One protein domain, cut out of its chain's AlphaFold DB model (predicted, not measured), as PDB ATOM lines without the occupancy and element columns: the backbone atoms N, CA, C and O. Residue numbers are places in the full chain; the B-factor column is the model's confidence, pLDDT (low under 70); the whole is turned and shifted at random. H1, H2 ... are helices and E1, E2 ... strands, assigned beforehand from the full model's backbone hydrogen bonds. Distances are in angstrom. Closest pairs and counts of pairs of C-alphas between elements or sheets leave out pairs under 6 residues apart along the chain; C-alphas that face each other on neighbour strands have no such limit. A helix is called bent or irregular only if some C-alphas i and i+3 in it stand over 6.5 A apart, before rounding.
ATOM      1  N   GLY A  94      45.440 -70.555  16.530       95.00
ATOM      2  CA  GLY A  94      45.438 -71.789  17.310       95.00
ATOM      3  C   GLY A  94      45.525 -71.490  18.805       95.00
ATOM      4  O   GLY A  94      46.431 -70.775  19.231       95.00
ATOM      5  N   PHE A  95      44.618 -72.059  19.594       95.50
ATOM      6  CA  PHE A  95      44.648 -71.998  21.052       95.50
ATOM      7  C   PHE A  95      44.789 -73.403  21.630       95.50
ATOM      8  O   PHE A  95      43.844 -74.188  21.576       95.50
ATOM      9  N   GLU A  96      45.971 -73.720  22.159       93.12
ATOM     10  CA  GLU A  96      46.205 -74.967  22.895       93.12
ATOM     11  C   GLU A  96      45.357 -74.998  24.174       93.12
ATOM     12  O   GLU A  96      45.171 -73.969  24.832       93.12
ATOM     13  N   ASP A  97      44.880 -76.183  24.543       92.25
ATOM     14  CA  ASP A  97      43.986 -76.420  25.677       92.25
ATOM     15  C   ASP A  97      44.432 -75.728  26.978       92.25
ATOM     16  O   ASP A  97      43.644 -75.028  27.602       92.25
ATOM     17  N   LYS A  98      45.709 -75.814  27.352       93.06
ATOM     18  CA  LYS A  98      46.290 -75.212  28.568       93.06
ATOM     19  C   LYS A  98      46.368 -73.679  28.569       93.06
ATOM     20  O   LYS A  98      46.587 -73.104  29.630       93.06
ATOM     21  N   TYR A  99      46.226 -73.025  27.414       93.44
ATOM     22  CA  TYR A  99      46.259 -71.560  27.276       93.44
ATOM     23  C   TYR A  99      44.921 -70.988  26.794       93.44
ATOM     24  O   TYR A  99      44.811 -69.809  26.459       93.44
ATOM     25  N   ILE A 100      43.883 -71.819  26.739       95.50
ATOM     26  CA  ILE A 100      42.601 -71.469  26.134       95.50
ATOM     27  C   ILE A 100      41.901 -70.296  26.844       95.50
ATOM     28  O   ILE A 100      41.194 -69.502  26.223       95.50
ATOM     29  N   ASN A 101      42.143 -70.122  28.145       93.81
ATOM     30  CA  ASN A 101      41.625 -69.011  28.942       93.81
ATOM     31  C   ASN A 101      42.196 -67.642  28.516       93.81
ATOM     32  O   ASN A 101      41.590 -66.619  28.825       93.81
ATOM     33  N   GLU A 102      43.316 -67.604  27.787       94.44
ATOM     34  CA  GLU A 102      43.918 -66.370  27.263       94.44
ATOM     35  C   GLU A 102      43.278 -65.898  25.948       94.44
ATOM     36  O   GLU A 102      43.536 -64.779  25.499       94.44
ATOM     37  N   MET A 103      42.413 -66.712  25.330       96.31
ATOM     38  CA  MET A 103      41.813 -66.427  24.023       96.31
ATOM     39  C   MET A 103      41.198 -65.017  23.907       96.31
ATOM     40  O   MET A 103      41.547 -64.313  22.957       96.31
ATOM     41  N   PRO A 104      40.359 -64.531  24.848       96.06
ATOM     42  CA  PRO A 104      39.807 -63.176  24.765       96.06
ATOM     43  C   PRO A 104      40.884 -62.082  24.746       96.06
ATOM     44  O   PRO A 104      40.769 -61.111  23.998       96.06
ATOM     45  N   LEU A 105      41.954 -62.247  25.530       94.50
ATOM     46  CA  LEU A 105      43.063 -61.295  25.582       94.50
ATOM     47  C   LEU A 105      43.814 -61.257  24.249       94.50
ATOM     48  O   LEU A 105      44.099 -60.173  23.742       94.50
ATOM     49  N   VAL A 106      44.099 -62.422  23.663       95.44
ATOM     50  CA  VAL A 106      44.778 -62.519  22.364       95.44
ATOM     51  C   VAL A 106      43.943 -61.862  21.263       95.44
ATOM     52  O   VAL A 106      44.482 -61.084  20.474       95.44
ATOM     53  N   LEU A 107      42.628 -62.106  21.236       96.31
ATOM     54  CA  LEU A 107      41.719 -61.473  20.273       96.31
ATOM     55  C   LEU A 107      41.743 -59.938  20.383       96.31
ATOM     56  O   LEU A 107      41.786 -59.245  19.365       96.31
ATOM     57  N   GLU A 108      41.752 -59.392  21.602       95.44
ATOM     58  CA  GLU A 108      41.838 -57.943  21.831       95.44
ATOM     59  C   GLU A 108      43.208 -57.374  21.429       95.44
ATOM     60  O   GLU A 108      43.279 -56.369  20.721       95.44
ATOM     61  N   GLN A 109      44.304 -58.028  21.827       94.94
ATOM     62  CA  GLN A 109      45.674 -57.583  21.534       94.94
ATOM     63  C   GLN A 109      45.991 -57.576  20.037       94.94
ATOM     64  O   GLN A 109      46.733 -56.712  19.571       94.94
ATOM     65  N   GLN A 110      45.411 -58.505  19.275       95.19
ATOM     66  CA  GLN A 110      45.525 -58.528  17.816       95.19
ATOM     67  C   GLN A 110      44.555 -57.563  17.113       95.19
ATOM     68  O   GLN A 110      44.555 -57.467  15.888       95.19
ATOM     69  N   GLY A 111      43.731 -56.829  17.866       95.75
ATOM     70  CA  GLY A 111      42.763 -55.874  17.325       95.75
ATOM     71  C   GLY A 111      41.541 -56.516  16.661       95.75
ATOM     72  O   GLY A 111      40.781 -55.805  16.002       95.75
ATOM     73  N   LEU A 112      41.343 -57.824  16.846       96.75
ATOM     74  CA  LEU A 112      40.253 -58.616  16.266       96.75
ATOM     75  C   LEU A 112      38.956 -58.491  17.075       96.75
ATOM     76  O   LEU A 112      37.867 -58.620  16.524       96.75
ATOM     77  N   ALA A 113      39.066 -58.182  18.365       97.31
ATOM     78  CA  ALA A 113      37.938 -57.913  19.246       97.31
ATOM     79  C   ALA A 113      38.047 -56.526  19.888       97.31
ATOM     80  O   ALA A 113      39.135 -55.995  20.110       97.31
ATOM     81  N   ASP A 114      36.899 -55.935  20.210       97.44
ATOM     82  CA  ASP A 114      36.801 -54.748  21.057       97.44
ATOM     83  C   ASP A 114      35.883 -55.048  22.233       97.44
ATOM     84  O   ASP A 114      34.666 -55.036  22.068       97.44
ATOM     85  N   PHE A 115      36.417 -55.343  23.417       95.44
ATOM     86  CA  PHE A 115      35.566 -55.680  24.561       95.44
ATOM     87  C   PHE A 115      34.930 -54.458  25.229       95.44
ATOM     88  O   PHE A 115      34.026 -54.640  26.034       95.44
ATOM     89  N   ALA A 116      35.343 -53.226  24.901       92.62
ATOM     90  CA  ALA A 116      34.796 -51.992  25.480       92.62
ATOM     91  C   ALA A 116      34.694 -51.996  27.028       92.62
ATOM     92  O   ALA A 116      33.800 -51.376  27.603       92.62
ATOM     93  N   GLY A 117      35.606 -52.703  27.707       88.44
ATOM     94  CA  GLY A 117      35.605 -52.849  29.166       88.44
ATOM     95  C   GLY A 117      34.571 -53.830  29.730       88.44
ATOM     96  O   GLY A 117      34.338 -53.806  30.937       88.44
ATOM     97  N   ASP A 118      33.957 -54.682  28.902       92.06
ATOM     98  CA  ASP A 118      33.035 -55.724  29.360       92.06
ATOM     99  C   ASP A 118      33.750 -56.681  30.336       92.06
ATOM    100  O   ASP A 118      34.720 -57.340  29.942       92.06
ATOM    101  N   PRO A 119      33.311 -56.777  31.606       88.88
ATOM    102  CA  PRO A 119      33.941 -57.655  32.587       88.88
ATOM    103  C   PRO A 119      33.797 -59.135  32.222       88.88
ATOM    104  O   PRO A 119      34.621 -59.940  32.644       88.88
ATOM    105  N   GLN A 120      32.800 -59.501  31.407       92.06
ATOM    106  CA  GLN A 120      32.611 -60.877  30.954       92.06
ATOM    107  C   GLN A 120      33.672 -61.313  29.945       92.06
ATOM    108  O   GLN A 120      33.680 -62.479  29.579       92.06
ATOM    109  N   ARG A 121      34.590 -60.436  29.510       93.12
ATOM    110  CA  ARG A 121      35.743 -60.834  28.685       93.12
ATOM    111  C   ARG A 121      36.711 -61.758  29.418       93.12
ATOM    112  O   ARG A 121      37.378 -62.563  28.783       93.12
ATOM    113  N   ASP A 122      36.823 -61.604  30.735       92.38
ATOM    114  CA  ASP A 122      37.752 -62.371  31.553       92.38
ATOM    115  C   ASP A 122      37.023 -63.587  32.115       92.38
ATOM    116  O   ASP A 122      36.137 -63.469  32.964       92.38
ATOM    117  N   VAL A 123      37.396 -64.771  31.633       92.75
ATOM    118  CA  VAL A 123      36.798 -66.032  32.078       92.75
ATOM    119  C   VAL A 123      37.031 -66.267  33.578       92.75
ATOM    120  O   VAL A 123      36.184 -66.852  34.252       92.75
ATOM    121  N   MET A 124      38.123 -65.738  34.144       91.75
ATOM    122  CA  MET A 124      38.411 -65.840  35.577       91.75
ATOM    123  C   MET A 124      37.517 -64.920  36.412       91.75
ATOM    124  O   MET A 124      37.211 -65.245  37.560       91.75
ATOM    125  N   ALA A 125      37.016 -63.824  35.836       91.88
ATOM    126  CA  ALA A 125      36.071 -62.924  36.498       91.88
ATOM    127  C   ALA A 125      34.663 -63.531  36.660       91.88
ATOM    128  O   ALA A 125      33.815 -62.954  37.344       91.88
ATOM    129  N   LEU A 126      34.402 -64.702  36.065       93.12
ATOM    130  CA  LEU A 126      33.153 -65.441  36.267       93.12
ATOM    131  C   LEU A 126      33.071 -66.091  37.658       93.12
ATOM    132  O   LEU A 126      31.972 -66.417  38.118       93.12
ATOM    133  N   PHE A 127      34.204 -66.276  38.343       93.38
ATOM    134  CA  PHE A 127      34.211 -66.718  39.732       93.38
ATOM    135  C   PHE A 127      33.870 -65.549  40.668       93.38
ATOM    136  O   PHE A 127      34.554 -64.527  40.660       93.38
ATOM    137  N   PRO A 128      32.836 -65.673  41.518       91.75
ATOM    138  CA  PRO A 128      32.525 -64.635  42.488       91.75
ATOM    139  C   PRO A 128      33.493 -64.676  43.677       91.75
ATOM    140  O   PRO A 128      33.747 -65.741  44.242       91.75
ATOM    141  N   GLY A 129      33.936 -63.501  44.126       91.50
ATOM    142  CA  GLY A 129      34.776 -63.354  45.318       91.50
ATOM    143  C   GLY A 129      36.202 -63.881  45.142       91.50
ATOM    144  O   GLY A 129      36.637 -64.182  44.035       91.50
ATOM    145  N   GLU A 130      36.939 -63.969  46.247       91.81
ATOM    146  CA  GLU A 130      38.304 -64.503  46.243       91.81
ATOM    147  C   GLU A 130      38.293 -66.037  46.155       91.81
ATOM    148  O   GLU A 130      37.456 -66.711  46.764       91.81
ATOM    149  N   ILE A 131      39.221 -66.588  45.371       93.00
ATOM    150  CA  ILE A 131      39.472 -68.028  45.291       93.00
ATOM    151  C   ILE A 131      40.547 -68.361  46.321       93.00
ATOM    152  O   ILE A 131      41.621 -67.760  46.322       93.00
ATOM    153  N   ASP A 132      40.255 -69.323  47.189       92.44
ATOM    154  CA  ASP A 132      41.210 -69.814  48.175       92.44
ATOM    155  C   ASP A 132      42.371 -70.534  47.468       92.44
ATOM    156  O   ASP A 132      42.158 -71.428  46.648       92.44
ATOM    157  N   SER A 133      43.612 -70.139  47.755       89.50
ATOM    158  CA  SER A 133      44.788 -70.677  47.061       89.50
ATOM    159  C   SER A 133      45.137 -72.115  47.449       89.50
ATOM    160  O   SER A 133      45.865 -72.774  46.712       89.50
ATOM    161  N   GLU A 134      44.678 -72.593  48.608       91.19
ATOM    162  CA  GLU A 134      44.960 -73.949  49.093       91.19
ATOM    163  C   GLU A 134      43.905 -74.950  48.617       91.19
ATOM    164  O   GLU A 134      44.225 -76.094  48.294       91.19
ATOM    165  N   THR A 135      42.644 -74.524  48.574       90.75
ATOM    166  CA  THR A 135      41.485 -75.389  48.309       90.75
ATOM    167  C   THR A 135      40.829 -75.146  46.950       90.75
ATOM    168  O   THR A 135      40.052 -75.986  46.493       90.75
ATOM    169  N   GLY A 136      41.175 -74.053  46.269       92.69
ATOM    170  CA  GLY A 136      40.608 -73.674  44.980       92.69
ATOM    171  C   GLY A 136      39.174 -73.137  45.083       92.69
ATOM    172  O   GLY A 136      38.703 -72.773  46.164       92.69
ATOM    173  N   PRO A 137      38.449 -73.047  43.950       95.81
ATOM    174  CA  PRO A 137      37.086 -72.534  43.952       95.81
ATOM    175  C   PRO A 137      36.130 -73.472  44.696       95.81
ATOM    176  O   PRO A 137      36.111 -74.686  44.484       95.81
ATOM    177  N   SER A 138      35.276 -72.891  45.535       95.62
ATOM    178  CA  SER A 138      34.178 -73.601  46.190       95.62
ATOM    179  C   SER A 138      33.127 -74.087  45.184       95.62
ATOM    180  O   SER A 138      32.972 -73.546  44.089       95.62
ATOM    181  N   ASP A 139      32.300 -75.050  45.587       95.00
ATOM    182  CA  ASP A 139      31.188 -75.547  44.763       95.00
ATOM    183  C   ASP A 139      30.234 -74.438  44.278       95.00
ATOM    184  O   ASP A 139      29.673 -74.509  43.184       95.00
ATOM    185  N   THR A 140      30.008 -73.402  45.092       95.62
ATOM    186  CA  THR A 140      29.160 -72.266  44.701       95.62
ATOM    187  C   THR A 140      29.840 -71.402  43.645       95.62
ATOM    188  O   THR A 140      29.168 -70.942  42.722       95.62
ATOM    189  N   GLN A 141      31.158 -71.232  43.740       96.56
ATOM    190  CA  GLN A 141      31.957 -70.529  42.739       96.56
ATOM    191  C   GLN A 141      31.989 -71.296  41.411       96.56
ATOM    192  O   GLN A 141      31.734 -70.690  40.376       96.56
ATOM    193  N   TRP A 142      32.163 -72.623  41.427       95.56
ATOM    194  CA  TRP A 142      32.073 -73.455  40.219       95.56
ATOM    195  C   TRP A 142      30.709 -73.380  39.531       95.56
ATOM    196  O   TRP A 142      30.626 -73.216  38.315       95.56
ATOM    197  N   ARG A 143      29.615 -73.441  40.302       94.44
ATOM    198  CA  ARG A 143      28.261 -73.271  39.749       94.44
ATOM    199  C   ARG A 143      28.057 -71.889  39.126       94.44
ATOM    200  O   ARG A 143      27.394 -71.787  38.096       94.44
ATOM    201  N   ALA A 144      28.596 -70.837  39.744       94.75
ATOM    202  CA  ALA A 144      28.521 -69.479  39.213       94.75
ATOM    203  C   ALA A 144      29.334 -69.328  37.920       94.75
ATOM    204  O   ALA A 144      28.791 -68.833  36.935       94.75
ATOM    205  N   PHE A 145      30.567 -69.845  37.898       95.38
ATOM    206  CA  PHE A 145      31.420 -69.903  36.711       95.38
ATOM    207  C   PHE A 145      30.702 -70.575  35.535       95.38
ATOM    208  O   PHE A 145      30.523 -69.961  34.483       95.38
ATOM    209  N   ARG A 146      30.171 -71.788  35.753       94.88
ATOM    210  CA  ARG A 146      29.405 -72.540  34.744       94.88
ATOM    211  C   ARG A 146      28.210 -71.737  34.223       94.88
ATOM    212  O   ARG A 146      27.987 -71.670  33.022       94.88
ATOM    213  N   LYS A 147      27.458 -71.082  35.114       93.88
ATOM    214  CA  LYS A 147      26.309 -70.237  34.742       93.88
ATOM    215  C   LYS A 147      26.716 -68.985  33.952       93.88
ATOM    216  O   LYS A 147      25.928 -68.491  33.149       93.88
ATOM    217  N   GLY A 148      27.911 -68.452  34.197       95.00
ATOM    218  CA  GLY A 148      28.443 -67.268  33.521       95.00
ATOM    219  C   GLY A 148      28.940 -67.530  32.099       95.00
ATOM    220  O   GLY A 148      28.999 -66.592  31.305       95.00
ATOM    221  N   PHE A 149      29.241 -68.786  31.756       96.25
ATOM    222  CA  PHE A 149      29.873 -69.154  30.486       96.25
ATOM    223  C   PHE A 149      29.103 -68.669  29.247       96.25
ATOM    224  O   PHE A 149      29.691 -68.063  28.355       96.25
ATOM    225  N   GLY A 150      27.776 -68.825  29.221       95.81
ATOM    226  CA  GLY A 150      26.961 -68.330  28.104       95.81
ATOM    227  C   GLY A 150      27.033 -66.807  27.921       95.81
ATOM    228  O   GLY A 150      26.960 -66.298  26.807       95.81
ATOM    229  N   GLY A 151      27.192 -66.051  29.011       95.75
ATOM    230  CA  GLY A 151      27.439 -64.609  28.939       95.75
ATOM    231  C   GLY A 151      28.811 -64.292  28.345       95.75
ATOM    232  O   GLY A 151      28.913 -63.478  27.430       95.75
ATOM    233  N   HIS A 152      29.835 -65.007  28.807       96.62
ATOM    234  CA  HIS A 152      31.213 -64.872  28.342       96.62
ATOM    235  C   HIS A 152      31.357 -65.090  26.829       96.62
ATOM    236  O   HIS A 152      31.894 -64.223  26.139       96.62
ATOM    237  N   VAL A 153      30.811 -66.181  26.279       96.25
ATOM    238  CA  VAL A 153      30.894 -66.438  24.828       96.25
ATOM    239  C   VAL A 153      30.164 -65.365  24.015       96.25
ATOM    240  O   VAL A 153      30.713 -64.848  23.042       96.25
ATOM    241  N   ARG A 154      28.989 -64.905  24.470       95.88
ATOM    242  CA  ARG A 154      28.267 -63.793  23.825       95.88
ATOM    243  C   ARG A 154      29.035 -62.474  23.893       95.88
ATOM    244  O   ARG A 154      28.967 -61.683  22.953       95.88
ATOM    245  N   ALA A 155      29.766 -62.221  24.977       96.62
ATOM    246  CA  ALA A 155      30.619 -61.042  25.096       96.62
ATOM    247  C   ALA A 155      31.759 -61.076  24.064       96.62
ATOM    248  O   ALA A 155      32.044 -60.050  23.442       96.62
ATOM    249  N   ILE A 156      32.354 -62.250  23.824       97.31
ATOM    250  CA  ILE A 156      33.371 -62.459  22.781       97.31
ATOM    251  C   ILE A 156      32.777 -62.215  21.395       97.31
ATOM    252  O   ILE A 156      33.310 -61.404  20.638       97.31
ATOM    253  N   GLU A 157      31.649 -62.844  21.068       96.62
ATOM    254  CA  GLU A 157      30.982 -62.664  19.773       96.62
ATOM    255  C   GLU A 157      30.608 -61.200  19.519       96.62
ATOM    256  O   GLU A 157      30.872 -60.659  18.444       96.62
ATOM    257  N   ALA A 158      30.057 -60.515  20.526       96.94
ATOM    258  CA  ALA A 158      29.727 -59.098  20.430       96.94
ATOM    259  C   ALA A 158      30.977 -58.222  20.240       96.94
ATOM    260  O   ALA A 158      30.942 -57.251  19.480       96.94
ATOM    261  N   ALA A 159      32.085 -58.548  20.911       97.75
ATOM    262  CA  ALA A 159      33.352 -57.834  20.780       97.75
ATOM    263  C   ALA A 159      33.979 -58.001  19.391       97.75
ATOM    264  O   ALA A 159      34.457 -57.021  18.816       97.75
ATOM    265  N   MET A 160      33.923 -59.209  18.831       97.56
ATOM    266  CA  MET A 160      34.341 -59.510  17.459       97.56
ATOM    267  C   MET A 160      33.466 -58.773  16.434       97.56
ATOM    268  O   MET A 160      33.973 -58.112  15.523       97.56
ATOM    269  N   ALA A 161      32.144 -58.796  16.627       96.88
ATOM    270  CA  ALA A 161      31.196 -58.125  15.742       96.88
ATOM    271  C   ALA A 161      31.425 -56.605  15.683       96.88
ATOM    272  O   ALA A 161      31.308 -56.008  14.610       96.88
ATOM    273  N   ARG A 162      31.828 -55.967  16.794       97.25
ATOM    274  CA  ARG A 162      32.202 -54.537  16.821       97.25
ATOM    275  C   ARG A 162      33.398 -54.200  15.926       97.25
ATOM    276  O   ARG A 162      33.493 -53.068  15.456       97.25
ATOM    277  N   LYS A 163      34.282 -55.163  15.663       97.25
ATOM    278  CA  LYS A 163      35.398 -55.032  14.714       97.25
ATOM    279  C   LYS A 163      35.042 -55.487  13.295       97.25
ATOM    280  O   LYS A 163      35.885 -55.438  12.407       97.25
ATOM    281  N   GLY A 164      33.789 -55.877  13.057       97.06
ATOM    282  CA  GLY A 164      33.337 -56.372  11.759       97.06
ATOM    283  C   GLY A 164      33.780 -57.804  11.472       97.06
ATOM    284  O   GLY A 164      33.853 -58.184  10.305       97.06
ATOM    285  N   HIS A 165      34.066 -58.588  12.514       97.81
ATOM    286  CA  HIS A 165      34.441 -59.989  12.387       97.81
ATOM    287  C   HIS A 165      33.314 -60.925  12.824       97.81
ATOM    288  O   HIS A 165      32.534 -60.626  13.726       97.81
ATOM    289  N   VAL A 166      33.273 -62.091  12.188       97.69
ATOM    290  CA  VAL A 166      32.509 -63.263  12.605       97.69
ATOM    291  C   VAL A 166      33.521 -64.355  12.907       97.69
ATOM    292  O   VAL A 166      34.387 -64.649  12.082       97.69
ATOM    293  N   LEU A 167      33.435 -64.933  14.098       97.06
ATOM    294  CA  LEU A 167      34.295 -66.038  14.484       97.06
ATOM    295  C   LEU A 167      33.767 -67.330  13.847       97.06
ATOM    296  O   LEU A 167      32.568 -67.594  13.886       97.06
ATOM    297  N   LEU A 168      34.658 -68.113  13.250       98.06
ATOM    298  CA  LEU A 168      34.405 -69.469  12.767       98.06
ATOM    299  C   LEU A 168      35.429 -70.412  13.395       98.06
ATOM    300  O   LEU A 168      36.532 -69.981  13.741       98.06
ATOM    301  N   SER A 169      35.095 -71.694  13.473       97.25
ATOM    302  CA  SER A 169      36.032 -72.741  13.882       97.25
ATOM    303  C   SER A 169      36.416 -73.624  12.704       97.25
ATOM    304  O   SER A 169      35.627 -73.830  11.780       97.25
ATOM    305  N   LEU A 170      37.639 -74.148  12.740       96.81
ATOM    306  CA  LEU A 170      37.994 -75.326  11.961       96.81
ATOM    307  C   LEU A 170      37.811 -76.553  12.841       96.81
ATOM    308  O   LEU A 170      38.634 -76.810  13.719       96.81
ATOM    309  N   ASP A 171      36.736 -77.292  12.587       93.12
ATOM    310  CA  ASP A 171      36.492 -78.577  13.227       93.12
ATOM    311  C   ASP A 171      37.521 -79.585  12.707       93.12
ATOM    312  O   ASP A 171      37.575 -79.919  11.515       93.12
ATOM    313  N   LEU A 172      38.390 -80.005  13.620       88.38
ATOM    314  CA  LEU A 172      39.482 -80.931  13.400       88.38
ATOM    315  C   LEU A 172      39.343 -82.021  14.471       88.38
ATOM    316  O   LEU A 172      39.694 -81.776  15.622       88.38
ATOM    317  N   PRO A 173      38.957 -83.265  14.130       76.75
ATOM    318  CA  PRO A 173      38.705 -84.329  15.115       76.75
ATOM    319  C   PRO A 173      39.980 -84.829  15.825       76.75
ATOM    320  O   PRO A 173      39.965 -85.826  16.553       76.75
ATOM    321  N   LEU A 174      41.117 -84.176  15.568       69.19
ATOM    322  CA  LEU A 174      42.448 -84.524  16.030       69.19
ATOM    323  C   LEU A 174      43.193 -83.250  16.437       69.19
ATOM    324  O   LEU A 174      43.489 -82.415  15.580       69.19
ATOM    325  N   GLY A 175      43.553 -83.171  17.715       75.00
ATOM    326  CA  GLY A 175      44.391 -82.119  18.278       75.00
ATOM    327  C   GLY A 175      43.995 -81.796  19.714       75.00
ATOM    328  O   GLY A 175      42.979 -82.279  20.208       75.00
ATOM    329  N   ASP A 176      44.825 -80.992  20.355       85.88
ATOM    330  CA  ASP A 176      44.636 -80.317  21.645       85.88
ATOM    331  C   ASP A 176      44.520 -78.793  21.438       85.88
ATOM    332  O   ASP A 176      44.780 -78.002  22.338       85.88
ATOM    333  N   THR A 177      44.188 -78.373  20.212       92.12
ATOM    334  CA  THR A 177      44.238 -76.978  19.772       92.12
ATOM    335  C   THR A 177      42.941 -76.576  19.081       92.12
ATOM    336  O   THR A 177      42.546 -77.181  18.078       92.12
ATOM    337  N   LEU A 178      42.322 -75.500  19.566       94.88
ATOM    338  CA  LEU A 178      41.133 -74.896  18.976       94.88
ATOM    339  C   LEU A 178      41.595 -73.945  17.879       94.88
ATOM    340  O   LEU A 178      42.328 -72.995  18.149       94.88
ATOM    341  N   HIS A 179      41.173 -74.198  16.644       96.38
ATOM    342  CA  HIS A 179      41.541 -73.376  15.497       96.38
ATOM    343  C   HIS A 179      40.394 -72.443  15.133       96.38
ATOM    344  O   HIS A 179      39.304 -72.892  14.776       96.38
ATOM    345  N   LEU A 180      40.652 -71.141  15.202       96.75
ATOM    346  CA  LEU A 180      39.668 -70.096  14.971       96.75
ATOM    347  C   LEU A 180      40.044 -69.238  13.771       96.75
ATOM    348  O   LEU A 180      41.192 -68.828  13.606       96.75
ATOM    349  N   TRP A 181      39.045 -68.901  12.968       97.81
ATOM    350  CA  TRP A 181      39.173 -67.940  11.887       97.81
ATOM    351  C   TRP A 181      38.289 -66.722  12.156       97.81
ATOM    352  O   TRP A 181      37.070 -66.825  12.282       97.81
ATOM    353  N   CYS A 182      38.918 -65.550  12.234       97.25
ATOM    354  CA  CYS A 182      38.245 -64.266  12.397       97.25
ATOM    355  C   CYS A 182      37.851 -63.710  11.020       97.25
ATOM    356  O   CYS A 182      38.537 -62.865  10.443       97.25
ATOM    357  N   ALA A 183      36.762 -64.229  10.460       97.94
ATOM    358  CA  ALA A 183      36.330 -63.947   9.098       97.94
ATOM    359  C   ALA A 183      35.565 -62.618   8.987       97.94
ATOM    360  O   ALA A 183      34.991 -62.121   9.955       97.94
ATOM    361  N   SER A 184      35.496 -62.046   7.782       97.50
ATOM    362  CA  SER A 184      34.470 -61.038   7.480       97.50
ATOM    363  C   SER A 184      33.093 -61.710   7.352       97.50
ATOM    364  O   SER A 184      33.034 -62.906   7.053       97.50
ATOM    365  N   PRO A 185      31.970 -60.975   7.483       97.75
ATOM    366  CA  PRO A 185      30.635 -61.557   7.338       97.75
ATOM    367  C   PRO A 185      30.426 -62.283   6.003       97.75
ATOM    368  O   PRO A 185      29.870 -63.375   5.978       97.75
ATOM    369  N   ALA A 186      30.945 -61.724   4.904       97.69
ATOM    370  CA  ALA A 186      30.850 -62.339   3.581       97.69
ATOM    371  C   ALA A 186      31.645 -63.655   3.483       97.69
ATOM    372  O   ALA A 186      31.211 -64.599   2.826       97.69
ATOM    373  N   MET A 187      32.812 -63.732   4.134       98.25
ATOM    374  CA  MET A 187      33.588 -64.973   4.175       98.25
ATOM    375  C   MET A 187      32.941 -66.011   5.091       98.25
ATOM    376  O   MET A 187      32.898 -67.182   4.726       98.25
ATOM    377  N   ALA A 188      32.372 -65.591   6.222       98.00
ATOM    378  CA  ALA A 188      31.609 -66.477   7.090       98.00
ATOM    379  C   ALA A 188      30.391 -67.071   6.374       98.00
ATOM    380  O   ALA A 188      30.194 -68.279   6.428       98.00
ATOM    381  N   GLU A 189      29.630 -66.264   5.631       98.00
ATOM    382  CA  GLU A 189      28.501 -66.749   4.826       98.00
ATOM    383  C   GLU A 189      28.938 -67.777   3.774       98.00
ATOM    384  O   GLU A 189      28.278 -68.797   3.587       98.00
ATOM    385  N   LYS A 190      30.074 -67.538   3.110       98.19
ATOM    386  CA  LYS A 190      30.606 -68.449   2.091       98.19
ATOM    387  C   LYS A 190      31.060 -69.789   2.674       98.19
ATOM    388  O   LYS A 190      30.826 -70.831   2.063       98.19
ATOM    389  N   TRP A 191      31.783 -69.752   3.790       98.56
ATOM    390  CA  TRP A 191      32.547 -70.902   4.270       98.56
ATOM    391  C   TRP A 191      31.873 -71.678   5.393       98.56
ATOM    392  O   TRP A 191      32.185 -72.852   5.564       98.56
ATOM    393  N   ARG A 192      30.936 -71.086   6.136       98.00
ATOM    394  CA  ARG A 192      30.222 -71.795   7.202       98.00
ATOM    395  C   ARG A 192      29.568 -73.074   6.675       98.00
ATOM    396  O   ARG A 192      28.855 -73.066   5.673       98.00
ATOM    397  N   GLY A 193      29.809 -74.178   7.376       97.44
ATOM    398  CA  GLY A 193      29.297 -75.505   7.044       97.44
ATOM    399  C   GLY A 193      30.019 -76.193   5.881       97.44
ATOM    400  O   GLY A 193      29.604 -77.281   5.481       97.44
ATOM    401  N   GLN A 194      31.076 -75.601   5.315       98.19
ATOM    402  CA  GLN A 194      31.836 -76.237   4.241       98.19
ATOM    403  C   GLN A 194      32.736 -77.338   4.799       98.19
ATOM    404  O   GLN A 194      33.586 -77.101   5.657       98.19
ATOM    405  N   VAL A 195      32.592 -78.544   4.249       97.94
ATOM    406  CA  VAL A 195      33.525 -79.645   4.492       97.94
ATOM    407  C   VAL A 195      34.747 -79.440   3.609       97.94
ATOM    408  O   VAL A 195      34.655 -79.484   2.383       97.94
ATOM    409  N   LEU A 196      35.897 -79.227   4.240       97.75
ATOM    410  CA  LEU A 196      37.183 -79.093   3.568       97.75
ATOM    411  C   LEU A 196      37.758 -80.458   3.209       97.75
ATOM    412  O   LEU A 196      38.382 -80.582   2.168       97.75
ATOM    413  N   TYR A 197      37.550 -81.489   4.025       96.25
ATOM    414  CA  TYR A 197      38.021 -82.844   3.741       96.25
ATOM    415  C   TYR A 197      37.126 -83.891   4.400       96.25
ATOM    416  O   TYR A 197      36.646 -83.697   5.514       96.25
ATOM    417  N   PHE A 198      36.943 -85.019   3.716       94.38
ATOM    418  CA  PHE A 198      36.319 -86.217   4.260       94.38
ATOM    419  C   PHE A 198      37.084 -87.443   3.767       94.38
ATOM    420  O   PHE A 198      37.248 -87.635   2.560       94.38
ATOM    421  N   GLY A 199      37.539 -88.287   4.687       91.19
ATOM    422  CA  GLY A 199      38.315 -89.467   4.330       91.19
ATOM    423  C   GLY A 199      38.430 -90.488   5.447       91.19
ATOM    424  O   GLY A 199      37.824 -90.364   6.510       91.19
ATOM    425  N   ARG A 200      39.202 -91.543   5.190       87.75
ATOM    426  CA  ARG A 200      39.461 -92.603   6.168       87.75
ATOM    427  C   ARG A 200      40.391 -92.088   7.265       87.75
ATOM    428  O   ARG A 200      41.419 -91.498   6.961       87.75
ATOM    429  N   ASN A 201      40.069 -92.411   8.515       85.88
ATOM    430  CA  ASN A 201      40.988 -92.222   9.629       85.88
ATOM    431  C   ASN A 201      42.095 -93.289   9.592       85.88
ATOM    432  O   ASN A 201      41.804 -94.489   9.573       85.88
ATOM    433  N   THR A 202      43.354 -92.855   9.574       83.44
ATOM    434  CA  THR A 202      44.538 -93.730   9.584       83.44
ATOM    435  C   THR A 202      45.178 -93.873  10.966       83.44
ATOM    436  O   THR A 202      46.097 -94.671  11.121       83.44
ATOM    437  N   LEU A 203      44.684 -93.166  11.989       80.06
ATOM    438  CA  LEU A 203      45.189 -93.292  13.355       80.06
ATOM    439  C   LEU A 203      44.604 -94.524  14.056       80.06
ATOM    440  O   LEU A 203      43.430 -94.562  14.425       80.06
ATOM    441  N   ASP A 204      45.470 -95.501  14.314       60.31
ATOM    442  CA  ASP A 204      45.162 -96.877  14.742       60.31
ATOM    443  C   ASP A 204      44.609 -97.026  16.183       60.31
ATOM    444  O   ASP A 204      44.615 -98.107  16.767       60.31
ATOM    445  N   ARG A 205      44.163 -95.937  16.827       60.09
ATOM    446  CA  ARG A 205      43.739 -95.937  18.246       60.09
ATOM    447  C   ARG A 205      42.531 -95.059  18.567       60.09
ATOM    448  O   ARG A 205      42.287 -94.784  19.740       60.09
ATOM    449  N   ARG A 206      41.782 -94.586  17.567       62.91
ATOM    450  CA  ARG A 206      40.621 -93.707  17.800       62.91
ATOM    451  C   ARG A 206      39.303 -94.357  17.387       62.91
ATOM    452  O   ARG A 206      39.249 -95.165  16.468       62.91
ATOM    453  N   TYR A 207      38.237 -93.978  18.090       63.47
ATOM    454  CA  TYR A 207      36.901 -94.588  18.023       63.47
ATOM    455  C   TYR A 207      36.122 -94.324  16.721       63.47
ATOM    456  O   TYR A 207      35.005 -94.815  16.577       63.47
ATOM    457  N   PHE A 208      36.678 -93.568  15.770       74.44
ATOM    458  CA  PHE A 208      36.011 -93.193  14.522       74.44
ATOM    459  C   PHE A 208      36.781 -93.670  13.287       74.44
ATOM    460  O   PHE A 208      38.001 -93.542  13.199       74.44
ATOM    461  N   SER A 209      36.045 -94.199  12.304       82.44
ATOM    462  CA  SER A 209      36.591 -94.738  11.050       82.44
ATOM    463  C   SER A 209      36.909 -93.672   9.997       82.44
ATOM    464  O   SER A 209      37.593 -93.962   9.015       82.44
ATOM    465  N   THR A 210      36.402 -92.454  10.174       88.75
ATOM    466  CA  THR A 210      36.496 -91.360   9.200       88.75
ATOM    467  C   THR A 210      36.959 -90.072   9.858       88.75
ATOM    468  O   THR A 210      36.597 -89.802  10.998       88.75
ATOM    469  N   VAL A 211      37.716 -89.269   9.119       89.75
ATOM    470  CA  VAL A 211      38.080 -87.897   9.479       89.75
ATOM    471  C   VAL A 211      37.262 -86.951   8.613       89.75
ATOM    472  O   VAL A 211      37.243 -87.097   7.390       89.75
ATOM    473  N   THR A 212      36.629 -85.974   9.254       93.50
ATOM    474  CA  THR A 212      36.031 -84.809   8.601       93.50
ATOM    475  C   THR A 212      36.808 -83.587   9.059       93.50
ATOM    476  O   THR A 212      37.087 -83.471  10.244       93.50
ATOM    477  N   VAL A 213      37.169 -82.695   8.142       94.88
ATOM    478  CA  VAL A 213      37.658 -81.354   8.482       94.88
ATOM    479  C   VAL A 213      36.700 -80.357   7.864       94.88
ATOM    480  O   VAL A 213      36.449 -80.434   6.659       94.88
ATOM    481  N   ALA A 214      36.149 -79.447   8.659       97.12
ATOM    482  CA  ALA A 214      35.115 -78.524   8.207       97.12
ATOM    483  C   ALA A 214      35.277 -77.130   8.816       97.12
ATOM    484  O   ALA A 214      35.879 -76.966   9.871       97.12
ATOM    485  N   VAL A 215      34.719 -76.128   8.141       98.25
ATOM    486  CA  VAL A 215      34.526 -74.793   8.709       98.25
ATOM    487  C   VAL A 215      33.141 -74.756   9.350       98.25
ATOM    488  O   VAL A 215      32.136 -74.969   8.669       98.25
ATOM    489  N   THR A 216      33.068 -74.477  10.643       97.00
ATOM    490  CA  THR A 216      31.823 -74.488  11.420       97.00
ATOM    491  C   THR A 216      31.600 -73.155  12.122       97.00
ATOM    492  O   THR A 216      32.449 -72.258  12.095       97.00
ATOM    493  N   ASP A 217      30.438 -73.019  12.759       95.94
ATOM    494  CA  ASP A 217      30.271 -72.016  13.809       95.94
ATOM    495  C   ASP A 217      31.297 -72.237  14.934       95.94
ATOM    496  O   ASP A 217      31.887 -73.326  15.013       95.94
ATOM    497  N   PRO A 218      31.558 -71.214  15.769       94.00
ATOM    498  CA  PRO A 218      32.496 -71.335  16.873       94.00
ATOM    499  C   PRO A 218      32.204 -72.569  17.729       94.00
ATOM    500  O   PRO A 218      31.097 -72.739  18.242       94.00
ATOM    501  N   ALA A 219      33.209 -73.426  17.889       94.06
ATOM    502  CA  ALA A 219      33.120 -74.653  18.668       94.06
ATOM    503  C   ALA A 219      33.193 -74.340  20.174       94.06
ATOM    504  O   ALA A 219      34.175 -74.635  20.855       94.06
ATOM    505  N   TRP A 220      32.151 -73.693  20.702       95.38
ATOM    506  CA  TRP A 220      32.066 -73.326  22.118       95.38
ATOM    507  C   TRP A 220      32.055 -74.541  23.053       95.38
ATOM    508  O   TRP A 220      32.495 -74.430  24.197       95.38
ATOM    509  N   GLU A 221      31.631 -75.702  22.552       93.88
ATOM    510  CA  GLU A 221      31.726 -76.980  23.262       93.88
ATOM    511  C   GLU A 221      33.183 -77.388  23.491       93.88
ATOM    512  O   GLU A 221      33.561 -77.711  24.619       93.88
ATOM    513  N   ASP A 222      34.023 -77.284  22.460       93.50
ATOM    514  CA  ASP A 222      35.459 -77.553  22.564       93.50
ATOM    515  C   ASP A 222      36.149 -76.505  23.438       93.50
ATOM    516  O   ASP A 222      36.994 -76.845  24.265       93.50
ATOM    517  N   TYR A 223      35.744 -75.234  23.325       95.56
ATOM    518  CA  TYR A 223      36.230 -74.166  24.201       95.56
ATOM    519  C   TYR A 223      35.952 -74.481  25.678       95.56
ATOM    520  O   TYR A 223      36.850 -74.380  26.515       95.56
ATOM    521  N   TRP A 224      34.732 -74.923  26.001       96.00
ATOM    522  CA  TRP A 224      34.394 -75.390  27.344       96.00
ATOM    523  C   TRP A 224      35.228 -76.609  27.744       96.00
ATOM    524  O   TRP A 224      35.825 -76.607  28.819       96.00
ATOM    525  N   GLY A 225      35.323 -77.623  26.882       94.56
ATOM    526  CA  GLY A 225      36.132 -78.817  27.128       94.56
ATOM    527  C   GLY A 225      37.584 -78.474  27.468       94.56
ATOM    528  O   GLY A 225      38.128 -78.958  28.459       94.56
ATOM    529  N   PHE A 226      38.200 -77.556  26.734       95.44
ATOM    530  CA  PHE A 226      39.554 -77.091  27.017       95.44
ATOM    531  C   PHE A 226      39.643 -76.272  28.301       95.44
ATOM    532  O   PHE A 226      40.597 -76.447  29.053       95.44
ATOM    533  N   LEU A 227      38.643 -75.449  28.629       95.75
ATOM    534  CA  LEU A 227      38.588 -74.791  29.939       95.75
ATOM    535  C   LEU A 227      38.507 -75.810  31.082       95.75
ATOM    536  O   LEU A 227      39.134 -75.594  32.121       95.75
ATOM    537  N   THR A 228      37.797 -76.933  30.899       94.31
ATOM    538  CA  THR A 228      37.769 -78.000  31.915       94.31
ATOM    539  C   THR A 228      39.152 -78.572  32.185       94.31
ATOM    540  O   THR A 228      39.499 -78.806  33.344       94.31
ATOM    541  N   TYR A 229      39.961 -78.714  31.135       92.88
ATOM    542  CA  TYR A 229      41.342 -79.159  31.243       92.88
ATOM    543  C   TYR A 229      42.238 -78.084  31.873       92.88
ATOM    544  O   TYR A 229      42.878 -78.339  32.892       92.88
ATOM    545  N   ALA A 230      42.232 -76.869  31.321       94.19
ATOM    546  CA  ALA A 230      43.103 -75.767  31.727       94.19
ATOM    547  C   ALA A 230      42.913 -75.351  33.189       94.19
ATOM    548  O   ALA A 230      43.875 -75.031  33.886       94.19
ATOM    549  N   LEU A 231      41.663 -75.351  33.657       93.25
ATOM    550  CA  LEU A 231      41.295 -74.900  34.998       93.25
ATOM    551  C   LEU A 231      41.111 -76.056  35.986       93.25
ATOM    552  O   LEU A 231      40.685 -75.817  37.117       93.25
ATOM    553  N   PHE A 232      41.410 -77.296  35.575       92.44
ATOM    554  CA  PHE A 232      41.202 -78.508  36.374       92.44
ATOM    555  C   PHE A 232      39.784 -78.578  36.968       92.44
ATOM    556  O   PHE A 232      39.600 -78.839  38.161       92.44
ATOM    557  N   ILE A 233      38.771 -78.308  36.137       92.50
ATOM    558  CA  ILE A 233      37.373 -78.275  36.577       92.50
ATOM    559  C   ILE A 233      36.988 -79.671  37.089       92.50
ATOM    560  O   ILE A 233      37.141 -80.651  36.356       92.50
ATOM    561  N   PRO A 234      36.473 -79.801  38.328       92.94
ATOM    562  CA  PRO A 234      36.060 -81.096  38.856       92.94
ATOM    563  C   PRO A 234      34.997 -81.757  37.973       92.94
ATOM    564  O   PRO A 234      34.075 -81.082  37.527       92.94
ATOM    565  N   GLU A 235      35.052 -83.083  37.818       93.19
ATOM    566  CA  GLU A 235      34.138 -83.864  36.957       93.19
ATOM    567  C   GLU A 235      32.648 -83.550  37.200       93.19
ATOM    568  O   GLU A 235      31.873 -83.352  36.274       93.19
ATOM    569  N   ARG A 236      32.238 -83.364  38.462       92.88
ATOM    570  CA  ARG A 236      30.859 -82.968  38.830       92.88
ATOM    571  C   ARG A 236      30.406 -81.596  38.291       92.88
ATOM    572  O   ARG A 236      29.261 -81.196  38.506       92.88
ATOM    573  N   HIS A 237      31.318 -80.830  37.706       91.94
ATOM    574  CA  HIS A 237      31.105 -79.501  37.141       91.94
ATOM    575  C   HIS A 237      31.562 -79.406  35.678       91.94
ATOM    576  O   HIS A 237      31.398 -78.335  35.101       91.94
ATOM    577  N   SER A 238      32.113 -80.473  35.085       92.88
ATOM    578  CA  SER A 238      32.660 -80.450  33.722       92.88
ATOM    579  C   SER A 238      31.607 -80.633  32.631       92.88
ATOM    580  O   SER A 238      31.909 -80.385  31.466       92.88
ATOM    581  N   ASP A 239      30.384 -81.037  32.982       93.12
ATOM    582  CA  ASP A 239      29.282 -81.128  32.024       93.12
ATOM    583  C   ASP A 239      29.071 -79.791  31.312       93.12
ATOM    584  O   ASP A 239      29.019 -78.730  31.958       93.12
ATOM    585  N   LEU A 240      28.900 -79.872  29.989       90.69
ATOM    586  CA  LEU A 240      28.671 -78.723  29.123       90.69
ATOM    587  C   LEU A 240      27.590 -77.811  29.737       90.69
ATOM    588  O   LEU A 240      26.547 -78.317  30.171       90.69
ATOM    589  N   PRO A 241      27.828 -76.496  29.877       89.62
ATOM    590  CA  PRO A 241      26.838 -75.575  30.416       89.62
ATOM    591  C   PRO A 241      25.644 -75.478  29.470       89.62
ATOM    592  O   PRO A 241      25.794 -75.641  28.265       89.62
ATOM    593  N   ASP A 242      24.474 -75.130  29.994       81.31
ATOM    594  CA  ASP A 242      23.400 -74.661  29.121       81.31
ATOM    595  C   ASP A 242      23.777 -73.243  28.662       81.31
ATOM    596  O   ASP A 242      23.853 -72.321  29.484       81.31
ATOM    597  N   TYR A 243      24.062 -73.064  27.373       73.50
ATOM    598  CA  TYR A 243      24.328 -71.757  26.769       73.50
ATOM    599  C   TYR A 243      23.556 -71.621  25.449       73.50
ATOM    600  O   TYR A 243      24.096 -71.706  24.356       73.50
ATOM    601  N   GLU A 244      22.253 -71.383  25.561       57.66
ATOM    602  CA  GLU A 244      21.433 -70.831  24.473       57.66
ATOM    603  C   GLU A 244      21.018 -69.392  24.822       57.66
ATOM    604  O   GLU A 244      20.818 -69.082  26.027       57.66
TER     605      GLU A 244
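AT A GLANCE: This is residues 94 to 244 of the 244 residues of an uncharacterized protein of Roseovarius sp. THAF9 (UniProt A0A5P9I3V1). A strongly twisted sheet of five strands has the helices H1, H3b and H5, their centres a triangle, packed at its E1-E3-E2 end, and the short helix H4 over E2 on its other face. The E4-E5 hairpin makes one end of the domain; H3a, H6 and the loop of residues 127 to 138 make the other. The 151 printed residues hold, in order, E1 H1 H2 H3 E2 E3 H4 E4 E5 H5 H6, of mixed class, and the sheet E1 E3 E2 E5 E4 is antiparallel throughout. It is compact, with a radius of gyration of the C-alphas of 16.7 A and spans of 48 by 40 by 26 A.

IN THESE COORDINATES: Find C-alpha 94 at (45.438, -71.789, 17.310), where strand E1, residues 94 to 96, begins. Helix H1, residues 97 to 109, covers 19.4 A and is irregular, with C-alphas 98 and 101 7.8 A apart. After H2, residues 123 to 126, look at H3, residues 139 to 162, assigned as one helix by its hydrogen bonds but bent: C-alphas 147 and 150 are 6.9 A apart, between arms H3a, residues 139 to 147, 12.3 A, and H3b, residues 150 to 162, 18.6 A. Then come E2, residues 166 to 171, 15.8 A; E3, 177 to 183, 18.6 A; H4, 185 to 191; E4, 195 to 200, 14.4 A; E5, 210 to 216, 17.6 A; H5, 220 to 230, 14.8 A; and H6, 235 to 238, ending at C-alpha 238, (32.660, -80.450, 33.722).

HOW THE PARTS SIT: In the sheet, look for N 95 and O 178 at 2.9 A between E1 and E3, N 168 and O 181 at 2.9 A in the hairpin E2-E3, N 171 and O 214 at 2.9 A between E2 and E5, and N 211 and O 199 at 2.8 A in the hairpin E4-E5. Helices on both faces give three layers, H1, H3b and H5 on one face, H4 on the other. H4 is over E2, 8.1 A high, its closest C-alphas Pro 185 and Val 166 at 5.8 A. H1 touches H5 with residues 97 to 101 alone, C-alphas of Lys 98 and Ala 230 4.5 A apart, at a steep tilt of 63 degrees, opposite ways. H3b is closest to E2 at the C-alphas of Met 160 and Val 166, 6.4 A. H2 is close to but not clearly touching H3a, C-alphas of Leu 126 and Phe 145 4.8 A apart. H6 only just touches H3a, with 3 pairs of C-alphas within 8 A, the closest Trp 142 and His 237 at 6.9 A. Every O i to N i+4 pair is within hydrogen-bond range in H3a, H3b, H4 and H5; H1 has 4 of 9, beside 8 of 10 O i to N i+3 pairs, and H2 and H6 are too short for an O i to N i+4 pair.

THE WHOLE: The farthest C-alphas, of Glu 134 and Lys 190, are 49.5 A apart. The printed part has no cut; its long links are H1 to H2 and H2 to H3. Mean pLDDT of the printed part is 92.5, under 70 at residues 174, 204 to 207 and 244, the chain's last.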